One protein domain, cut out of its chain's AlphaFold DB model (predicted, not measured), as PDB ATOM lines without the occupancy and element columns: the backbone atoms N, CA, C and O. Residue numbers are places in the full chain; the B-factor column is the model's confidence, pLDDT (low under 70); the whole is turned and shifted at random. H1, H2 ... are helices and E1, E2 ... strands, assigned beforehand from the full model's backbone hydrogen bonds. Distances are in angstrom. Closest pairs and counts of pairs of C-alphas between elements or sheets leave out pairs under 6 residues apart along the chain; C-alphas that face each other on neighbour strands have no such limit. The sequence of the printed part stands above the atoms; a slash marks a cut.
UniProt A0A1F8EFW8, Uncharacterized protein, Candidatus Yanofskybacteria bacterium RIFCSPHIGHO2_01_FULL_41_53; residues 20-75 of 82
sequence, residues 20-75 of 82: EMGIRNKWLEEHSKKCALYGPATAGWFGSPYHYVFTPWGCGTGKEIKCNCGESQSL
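This is residues 20 to 75 of the 82 residues of an uncharacterized protein of Candidatus Yanofskybacteria bacterium RIFCSPHIGHO2_01_FULL_41_53 (UniProt A0A1F8EFW8). A long two-stranded hairpin, E1 and E2, is widened by a short third strand, E3, into a small sheet, with the helix H1 lying over one face along E2 and E3. The far tip of the hairpin, residues 56 to 61, sticks out, and a long loop, residues 33 to 49, joins H1 to E1 at the other end. The printed part has 56 residues with one named helix and three named strands, in the order H1, E1, E2, E3; the sheet order is E1, E2, E3, antiparallel, and the class is mixed, in two layers. It is only just compact, close to loose, with a radius of gyration of the C-alphas of 12.0 A, and only just elongated, spanning 38 by 25 by 15 A.

H1, residues 20 to 32, is on the sheet of E1, residues 50 to 57, E2, residues 60 to 67, and E3, residues 72 to 74. Its height over the sheet is 9.6 A. It lies over E2 and only just over E3, where 3 of its C-alphas fall, and runs along the strands, at 11 degrees to E2 on the local plane. Its closest C-alphas to E2 are those of Arg 24 and Ile 65, 7.3 A; to E3, those of Trp 27 and Gln 73, 7.4 A. Every O i to N i+4 pair of H1 is within hydrogen-bond range. The strands form a meander, each the antiparallel neighbour of the one before. In the hairpin E1 and E2, N 53 and O 64 are 2.8 A apart; in the hairpin E2 and E3, N 73 and O 65 are 2.8 A apart.

H1 begins at C-alpha 20 (383.991, 253.554, 324.635) and is 17.9 A long. E1 measures 22.5 A, E2 23.4 A and E3 6.9 A, ending at C-alpha 74 (384.922, 262.435, 323.959).

The C-alphas of Ala 41 and Cys 59 are the two farthest apart, 38.1 A. The printed part has no cut, and the link from H1 to E1 is long. The pLDDT is under 70 at residues 39 to 47 and 58 to 59.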
ATOM      1  N   GLU A  20     384.542 252.454 325.423       90.44
ATOM      2  CA  GLU A  20     383.991 253.554 324.635       90.44
ATOM      3  C   GLU A  20     382.458 253.477 324.558       90.44
ATOM      4  O   GLU A  20     381.759 254.489 324.698       90.44
ATOM      5  N   MET A  21     381.899 252.269 324.396       91.06
ATOM      6  CA  MET A  21     380.456 252.040 324.489       91.06
ATOM      7  C   MET A  21     379.914 252.369 325.881       91.06
ATOM      8  O   MET A  21     378.826 252.939 325.984       91.06
ATOM      9  N   GLY A  22     380.654 252.044 326.944       93.00
ATOM     10  CA  GLY A  22     380.310 252.394 328.320       93.00
ATOM     11  C   GLY A  22     380.219 253.908 328.528       93.00
ATOM     12  O   GLY A  22     379.198 254.400 329.018       93.00
ATOM     13  N   ILE A  23     381.236 254.655 328.082       92.56
ATOM     14  CA  ILE A  23     381.270 256.127 328.129       92.56
ATOM     15  C   ILE A  23     380.084 256.700 327.350       92.56
ATOM     16  O   ILE A  23     379.320 257.517 327.874       92.56
ATOM     17  N   ARG A  24     379.885 256.221 326.118       92.88
ATOM     18  CA  ARG A  24     378.794 256.653 325.243       92.88
ATOM     19  C   ARG A  24     377.424 256.409 325.874       92.88
ATOM     20  O   ARG A  24     376.592 257.311 325.880       92.88
ATOM     21  N   ASN A  25     377.169 255.215 326.405       92.69
ATOM     22  CA  ASN A  25     375.870 254.867 326.983       92.69
ATOM     23  C   ASN A  25     375.583 255.672 328.253       92.69
ATOM     24  O   ASN A  25     374.468 256.172 328.406       92.69
ATOM     25  N   LYS A  26     376.585 255.859 329.120       93.75
ATOM     26  CA  LYS A  26     376.452 256.689 330.322       93.75
ATOM     27  C   LYS A  26     376.115 258.134 329.963       93.75
ATOM     28  O   LYS A  26     375.174 258.702 330.516       93.75
ATOM     29  N   TRP A  27     376.838 258.706 329.002       92.81
ATOM     30  CA  TRP A  27     376.574 260.065 328.545       92.81
ATOM     31  C   TRP A  27     375.173 260.200 327.946       92.81
ATOM     32  O   TRP A  27     374.440 261.105 328.330       92.81
ATOM     33  N   LEU A  28     374.754 259.276 327.073       90.19
ATOM     34  CA  LEU A  28     373.403 259.286 326.504       90.19
ATOM     35  C   LEU A  28     372.320 259.199 327.588       90.19
ATOM     36  O   LEU A  28     371.331 259.928 327.518       90.19
ATOM     37  N   GLU A  29     372.495 258.353 328.605       91.12
ATOM     38  CA  GLU A  29     371.527 258.233 329.698       91.12
ATOM     39  C   GLU A  29     371.405 259.539 330.498       91.12
ATOM     40  O   GLU A  29     370.296 260.016 330.755       91.12
ATOM     41  N   GLU A  30     372.527 260.151 330.870       91.31
ATOM     42  CA  GLU A  30     372.548 261.407 331.625       91.31
ATOM     43  C   GLU A  30     372.041 262.592 330.796       91.31
ATOM     44  O   GLU A  30     371.288 263.432 331.297       91.31
ATOM     45  N   HIS A  31     372.433 262.647 329.526       90.19
ATOM     46  CA  HIS A  31     372.098 263.732 328.615       90.19
ATOM     47  C   HIS A  31     370.626 263.667 328.182       90.19
ATOM     48  O   HIS A  31     369.956 264.699 328.141       90.19
ATOM     49  N   SER A  32     370.066 262.466 327.984       87.38
ATOM     50  CA  SER A  32     368.643 262.271 327.649       87.38
ATOM     51  C   SER A  32     367.674 262.863 328.674       87.38
ATOM     52  O   SER A  32     366.583 263.301 328.319       87.38
ATOM     53  N   LYS A  33     368.081 262.924 329.949       88.69
ATOM     54  CA  LYS A  33     367.278 263.478 331.051       88.69
ATOM     55  C   LYS A  33     367.281 265.010 331.075       88.69
ATOM     56  O   LYS A  33     366.422 265.605 331.719       88.69
ATOM     57  N   LYS A  34     368.258 265.648 330.420       87.75
ATOM     58  CA  LYS A  34     368.509 267.100 330.482       87.75
ATOM     59  C   LYS A  34     368.241 267.807 329.153       87.75
ATOM     60  O   LYS A  34     367.882 268.981 329.145       87.75
ATOM     61  N   CYS A  35     368.413 267.110 328.034       84.38
ATOM     62  CA  CYS A  35     368.354 267.697 326.706       84.38
ATOM     63  C   CYS A  35     366.960 267.563 326.081       84.38
ATOM     64  O   CYS A  35     366.528 266.480 325.689       84.38
ATOM     65  N   ALA A  36     366.275 268.695 325.902       80.25
ATOM     66  CA  ALA A  36     364.993 268.755 325.192       80.25
ATOM     67  C   ALA A  36     365.111 268.389 323.695       80.25
ATOM     68  O   ALA A  36     364.115 268.052 323.057       80.25
ATOM     69  N   LEU A  37     366.332 268.432 323.144       75.94
ATOM     70  CA  LEU A  37     366.669 268.063 321.765       75.94
ATOM     71  C   LEU A  37     367.193 266.622 321.645       75.94
ATOM     72  O   LEU A  37     367.863 266.265 320.683       75.94
ATOM     73  N   TYR A  38     366.899 265.779 322.635       72.75
ATOM     74  CA  TYR A  38     367.215 264.352 322.597       72.75
ATOM     75  C   TYR A  38     366.092 263.510 321.951       72.75
ATOM     76  O   TYR A  38     366.150 262.284 321.901       72.75
ATOM     77  N   GLY A  39     365.034 264.154 321.451       67.81
ATOM     78  CA  GLY A  39     363.887 263.475 320.855       67.81
ATOM     79  C   GLY A  39     364.053 263.190 319.355       67.81
ATOM     80  O   GLY A  39     364.703 263.960 318.645       67.81
ATOM     81  N   PRO A  40     363.381 262.159 318.813       66.12
ATOM     82  CA  PRO A  40     363.388 261.863 317.375       66.12
ATOM     83  C   PRO A  40     362.842 263.018 316.523       66.12
ATOM     84  O   PRO A  40     363.245 263.176 315.379       66.12
ATOM     85  N   ALA A  41     361.994 263.884 317.088       65.38
ATOM     86  CA  ALA A  41     361.506 265.099 316.428       65.38
ATOM     87  C   ALA A  41     362.614 266.123 316.113       65.38
ATOM     88  O   ALA A  41     362.408 267.041 315.326       65.38
ATOM     89  N   THR A  42     363.780 265.974 316.740       64.31
ATOM     90  CA  THR A  42     364.932 266.873 316.595       64.31
ATOM     91  C   THR A  42     366.081 266.229 315.833       64.31
ATOM     92  O   THR A  42     367.135 266.840 315.669       64.31
ATOM     93  N   ALA A  43     365.865 265.014 315.324       64.75
ATOM     94  CA  ALA A  43     366.686 264.444 314.278       64.75
ATOM     95  C   ALA A  43     366.558 265.339 313.037       64.75
ATOM     96  O   ALA A  43     365.568 265.279 312.312       64.75
ATOM     97  N   GLY A  44     367.528 266.234 312.838       63.41
ATOM     98  CA  GLY A  44     367.598 267.084 311.652       63.41
ATOM     99  C   GLY A  44     367.886 266.273 310.381       63.41
ATOM    100  O   GLY A  44     367.620 265.077 310.298       63.41
ATOM    101  N   TRP A  45     368.515 266.910 309.391       50.06
ATOM    102  CA  TRP A  45     368.833 266.313 308.079       50.06
ATOM    103  C   TRP A  45     369.575 264.958 308.138       50.06
ATOM    104  O   TRP A  45     369.502 264.169 307.201       50.06
ATOM    105  N   PHE A  46     370.267 264.661 309.242       57.78
ATOM    106  CA  PHE A  46     371.032 263.427 309.446       57.78
ATOM    107  C   PHE A  46     370.273 262.299 310.174       57.78
ATOM    108  O   PHE A  46     370.867 261.263 310.460       57.78
ATOM    109  N   GLY A  47     368.980 262.464 310.481       67.06
ATOM    110  CA  GLY A  47     368.117 261.362 310.936       67.06
ATOM    111  C   GLY A  47     368.384 260.826 312.350       67.06
ATOM    112  O   GLY A  47     367.793 259.821 312.734       67.06
ATOM    113  N   SER A  48     369.223 261.497 313.147       76.00
ATOM    114  CA  SER A  48     369.507 261.146 314.544       76.00
ATOM    115  C   SER A  48     369.593 262.403 315.430       76.00
ATOM    116  O   SER A  48     370.050 263.441 314.945       76.00
ATOM    117  N   PRO A  49     369.164 262.350 316.711       79.31
ATOM    118  CA  PRO A  49     369.338 263.446 317.678       79.31
ATOM    119  C   PRO A  49     370.798 263.632 318.142       79.31
ATOM    120  O   PRO A  49     371.130 264.613 318.815       79.31
ATOM    121  N   TYR A  50     371.674 262.689 317.790       85.25
ATOM    122  CA  TYR A  50     373.111 262.743 318.037       85.25
ATOM    123  C   TYR A  50     373.913 262.246 316.832       85.25
ATOM    124  O   TYR A  50     373.447 261.443 316.019       85.25
ATOM    125  N   HIS A  51     375.156 262.699 316.757       86.38
ATOM    126  CA  HIS A  51     376.094 262.431 315.682       86.38
ATOM    127  C   HIS A  51     377.436 262.007 316.257       86.38
ATOM    128  O   HIS A  51     377.823 262.446 317.338       86.38
ATOM    129  N   TYR A  52     378.148 261.171 315.515       87.50
ATOM    130  CA  TYR A  52     379.511 260.801 315.855       87.50
ATOM    131  C   TYR A  52     380.480 261.592 314.991       87.50
ATOM    132  O   TYR A  52     380.291 261.706 313.778       87.50
ATOM    133  N   VAL A  53     381.516 262.124 315.624       86.31
ATOM    134  CA  VAL A  53     382.636 262.780 314.967       86.31
ATOM    135  C   VAL A  53     383.833 261.852 315.090       86.31
ATOM    136  O   VAL A  53     384.254 261.489 316.187       86.31
ATOM    137  N   PHE A  54     384.347 261.446 313.937       83.94
ATOM    138  CA  PHE A  54     385.530 260.611 313.807       83.94
ATOM    139  C   PHE A  54     386.643 261.480 313.229       83.94
ATOM    140  O   PHE A  54     386.562 261.907 312.075       83.94
ATOM    141  N   THR A  55     387.657 261.767 314.041       83.75
ATOM    142  CA  THR A  55     388.777 262.635 313.664       83.75
ATOM    143  C   THR A  55     390.058 261.806 313.608       83.75
ATOM    144  O   THR A  55     390.625 261.505 314.661       83.75
ATOM    145  N   PRO A  56     390.537 261.417 312.414       78.19
ATOM    146  CA  PRO A  56     391.827 260.751 312.296       78.19
ATOM    147  C   PRO A  56     392.954 261.726 312.666       78.19
ATOM    148  O   PRO A  56     392.958 262.877 312.226       78.19
ATOM    149  N   TRP A  57     393.932 261.262 313.439       78.25
ATOM    150  CA  TRP A  57     395.161 261.999 313.753       78.25
ATOM    151  C   TRP A  57     396.383 261.094 313.555       78.25
ATOM    152  O   TRP A  57     396.247 259.885 313.391       78.25
ATOM    153  N   GLY A  58     397.587 261.675 313.521       59.88
ATOM    154  CA  GLY A  58     398.806 260.985 313.066       59.88
ATOM    155  C   GLY A  58     399.114 259.638 313.742       59.88
ATOM    156  O   GLY A  58     399.689 258.776 313.085       59.88
ATOM    157  N   CYS A  59     398.697 259.438 314.998       68.56
ATOM    158  CA  CYS A  59     398.948 258.215 315.774       68.56
ATOM    159  C   CYS A  59     397.673 257.481 316.241       68.56
ATOM    160  O   CYS A  59     397.750 256.637 317.120       68.56
ATOM    161  N   GLY A  60     396.490 257.767 315.682       71.62
ATOM    162  CA  GLY A  60     395.248 257.149 316.172       71.62
ATOM    163  C   GLY A  60     393.966 257.767 315.613       71.62
ATOM    164  O   GLY A  60     393.964 258.383 314.545       71.62
ATOM    165  N   THR A  61     392.855 257.641 316.341       79.62
ATOM    166  CA  THR A  61     391.614 258.352 316.002       79.62
ATOM    167  C   THR A  61     390.907 258.895 317.237       79.62
ATOM    168  O   THR A  61     390.651 258.153 318.174       79.62
ATOM    169  N   GLY A  62     390.516 260.169 317.200       84.44
ATOM    170  CA  GLY A  62     389.578 260.738 318.159       84.44
ATOM    171  C   GLY A  62     388.136 260.390 317.802       84.44
ATOM    172  O   GLY A  62     387.695 260.645 316.677       84.44
ATOM    173  N   LYS A  63     387.393 259.845 318.764       89.25
ATOM    174  CA  LYS A  63     385.962 259.551 318.652       89.25
ATOM    175  C   LYS A  63     385.197 260.464 319.606       89.25
ATOM    176  O   LYS A  63     385.468 260.496 320.800       89.25
ATOM    177  N   GLU A  64     384.225 261.205 319.093       91.25
ATOM    178  CA  GLU A  64     383.367 262.089 319.887       91.25
ATOM    179  C   GLU A  64     381.898 261.831 319.538       91.25
ATOM    180  O   GLU A  64     381.557 261.592 318.378       91.25
ATOM    181  N   ILE A  65     381.016 261.889 320.534       90.75
ATOM    182  CA  ILE A  65     379.568 261.955 320.329       90.75
ATOM    183  C   ILE A  65     379.077 263.381 320.573       90.75
ATOM    184  O   ILE A  65     379.480 264.027 321.534       90.75
ATOM    185  N   LYS A  66     378.199 263.879 319.703       90.00
ATOM    186  CA  LYS A  66     377.673 265.244 319.738       90.00
ATOM    187  C   LYS A  66     376.159 265.251 319.602       90.00
ATOM    188  O   LYS A  66     375.621 264.637 318.686       90.00
ATOM    189  N   CYS A  67     375.466 265.959 320.487       88.81
ATOM    190  CA  CYS A  67     374.026 266.178 320.383       88.81
ATOM    191  C   CYS A  67     373.716 267.432 319.554       88.81
ATOM    192  O   CYS A  67     374.509 268.373 319.478       88.81
ATOM    193  N   ASN A  68     372.509 267.482 318.992       84.44
ATOM    194  CA  ASN A  68     371.979 268.654 318.295       84.44
ATOM    195  C   ASN A  68     371.837 269.900 319.181       84.44
ATOM    196  O   ASN A  68     371.764 271.005 318.649       84.44
ATOM    197  N   CYS A  69     371.848 269.763 320.512       84.94
ATOM    198  CA  CYS A  69     371.908 270.914 321.421       84.94
ATOM    199  C   CYS A  69     373.277 271.609 321.463       84.94
ATOM    200  O   CYS A  69     373.380 272.708 322.002       84.94
ATOM    201  N   GLY A  70     374.315 270.989 320.893       85.12
ATOM    202  CA  GLY A  70     375.678 271.510 320.870       85.12
ATOM    203  C   GLY A  70     376.618 270.884 321.901       85.12
ATOM    204  O   GLY A  70     377.826 271.038 321.739       85.12
ATOM    205  N   GLU A  71     376.109 270.149 322.897       89.56
ATOM    206  CA  GLU A  71     376.953 269.379 323.822       89.56
ATOM    207  C   GLU A  71     377.643 268.210 323.110       89.56
ATOM    208  O   GLU A  71     377.050 267.544 322.253       89.56
ATOM    209  N   SER A  72     378.888 267.940 323.502       92.06
ATOM    210  CA  SER A  72     379.668 266.805 323.020       92.06
ATOM    211  C   SER A  72     380.425 266.102 324.146       92.06
ATOM    212  O   SER A  72     380.640 266.663 325.221       92.06
ATOM    213  N   GLN A  73     380.798 264.848 323.898       92.88
ATOM    214  CA  GLN A  73     381.551 264.003 324.814       92.88
ATOM    215  C   GLN A  73     382.587 263.194 324.035       92.88
ATOM    216  O   GLN A  73     382.246 262.449 323.113       92.88
ATOM    217  N   SER A  74     383.853 263.312 324.443       91.44
ATOM    218  CA  SER A  74     384.922 262.435 323.959       91.44
ATOM    219  C   SER A  74     384.650 261.002 324.406       91.44
ATOM    220  O   SER A  74     384.312 260.770 325.569       91.44
ATOM    221  N   LEU A  75     384.796 260.063 323.477       89.56
ATOM    222  CA  LEU A  75     384.632 258.632 323.710       89.56
ATOM    223  C   LEU A  75     385.961 257.905 323.896       89.56
ATOM    224  O   LEU A  75     385.919 256.744 324.267       89.56
TER     225      LEU A  75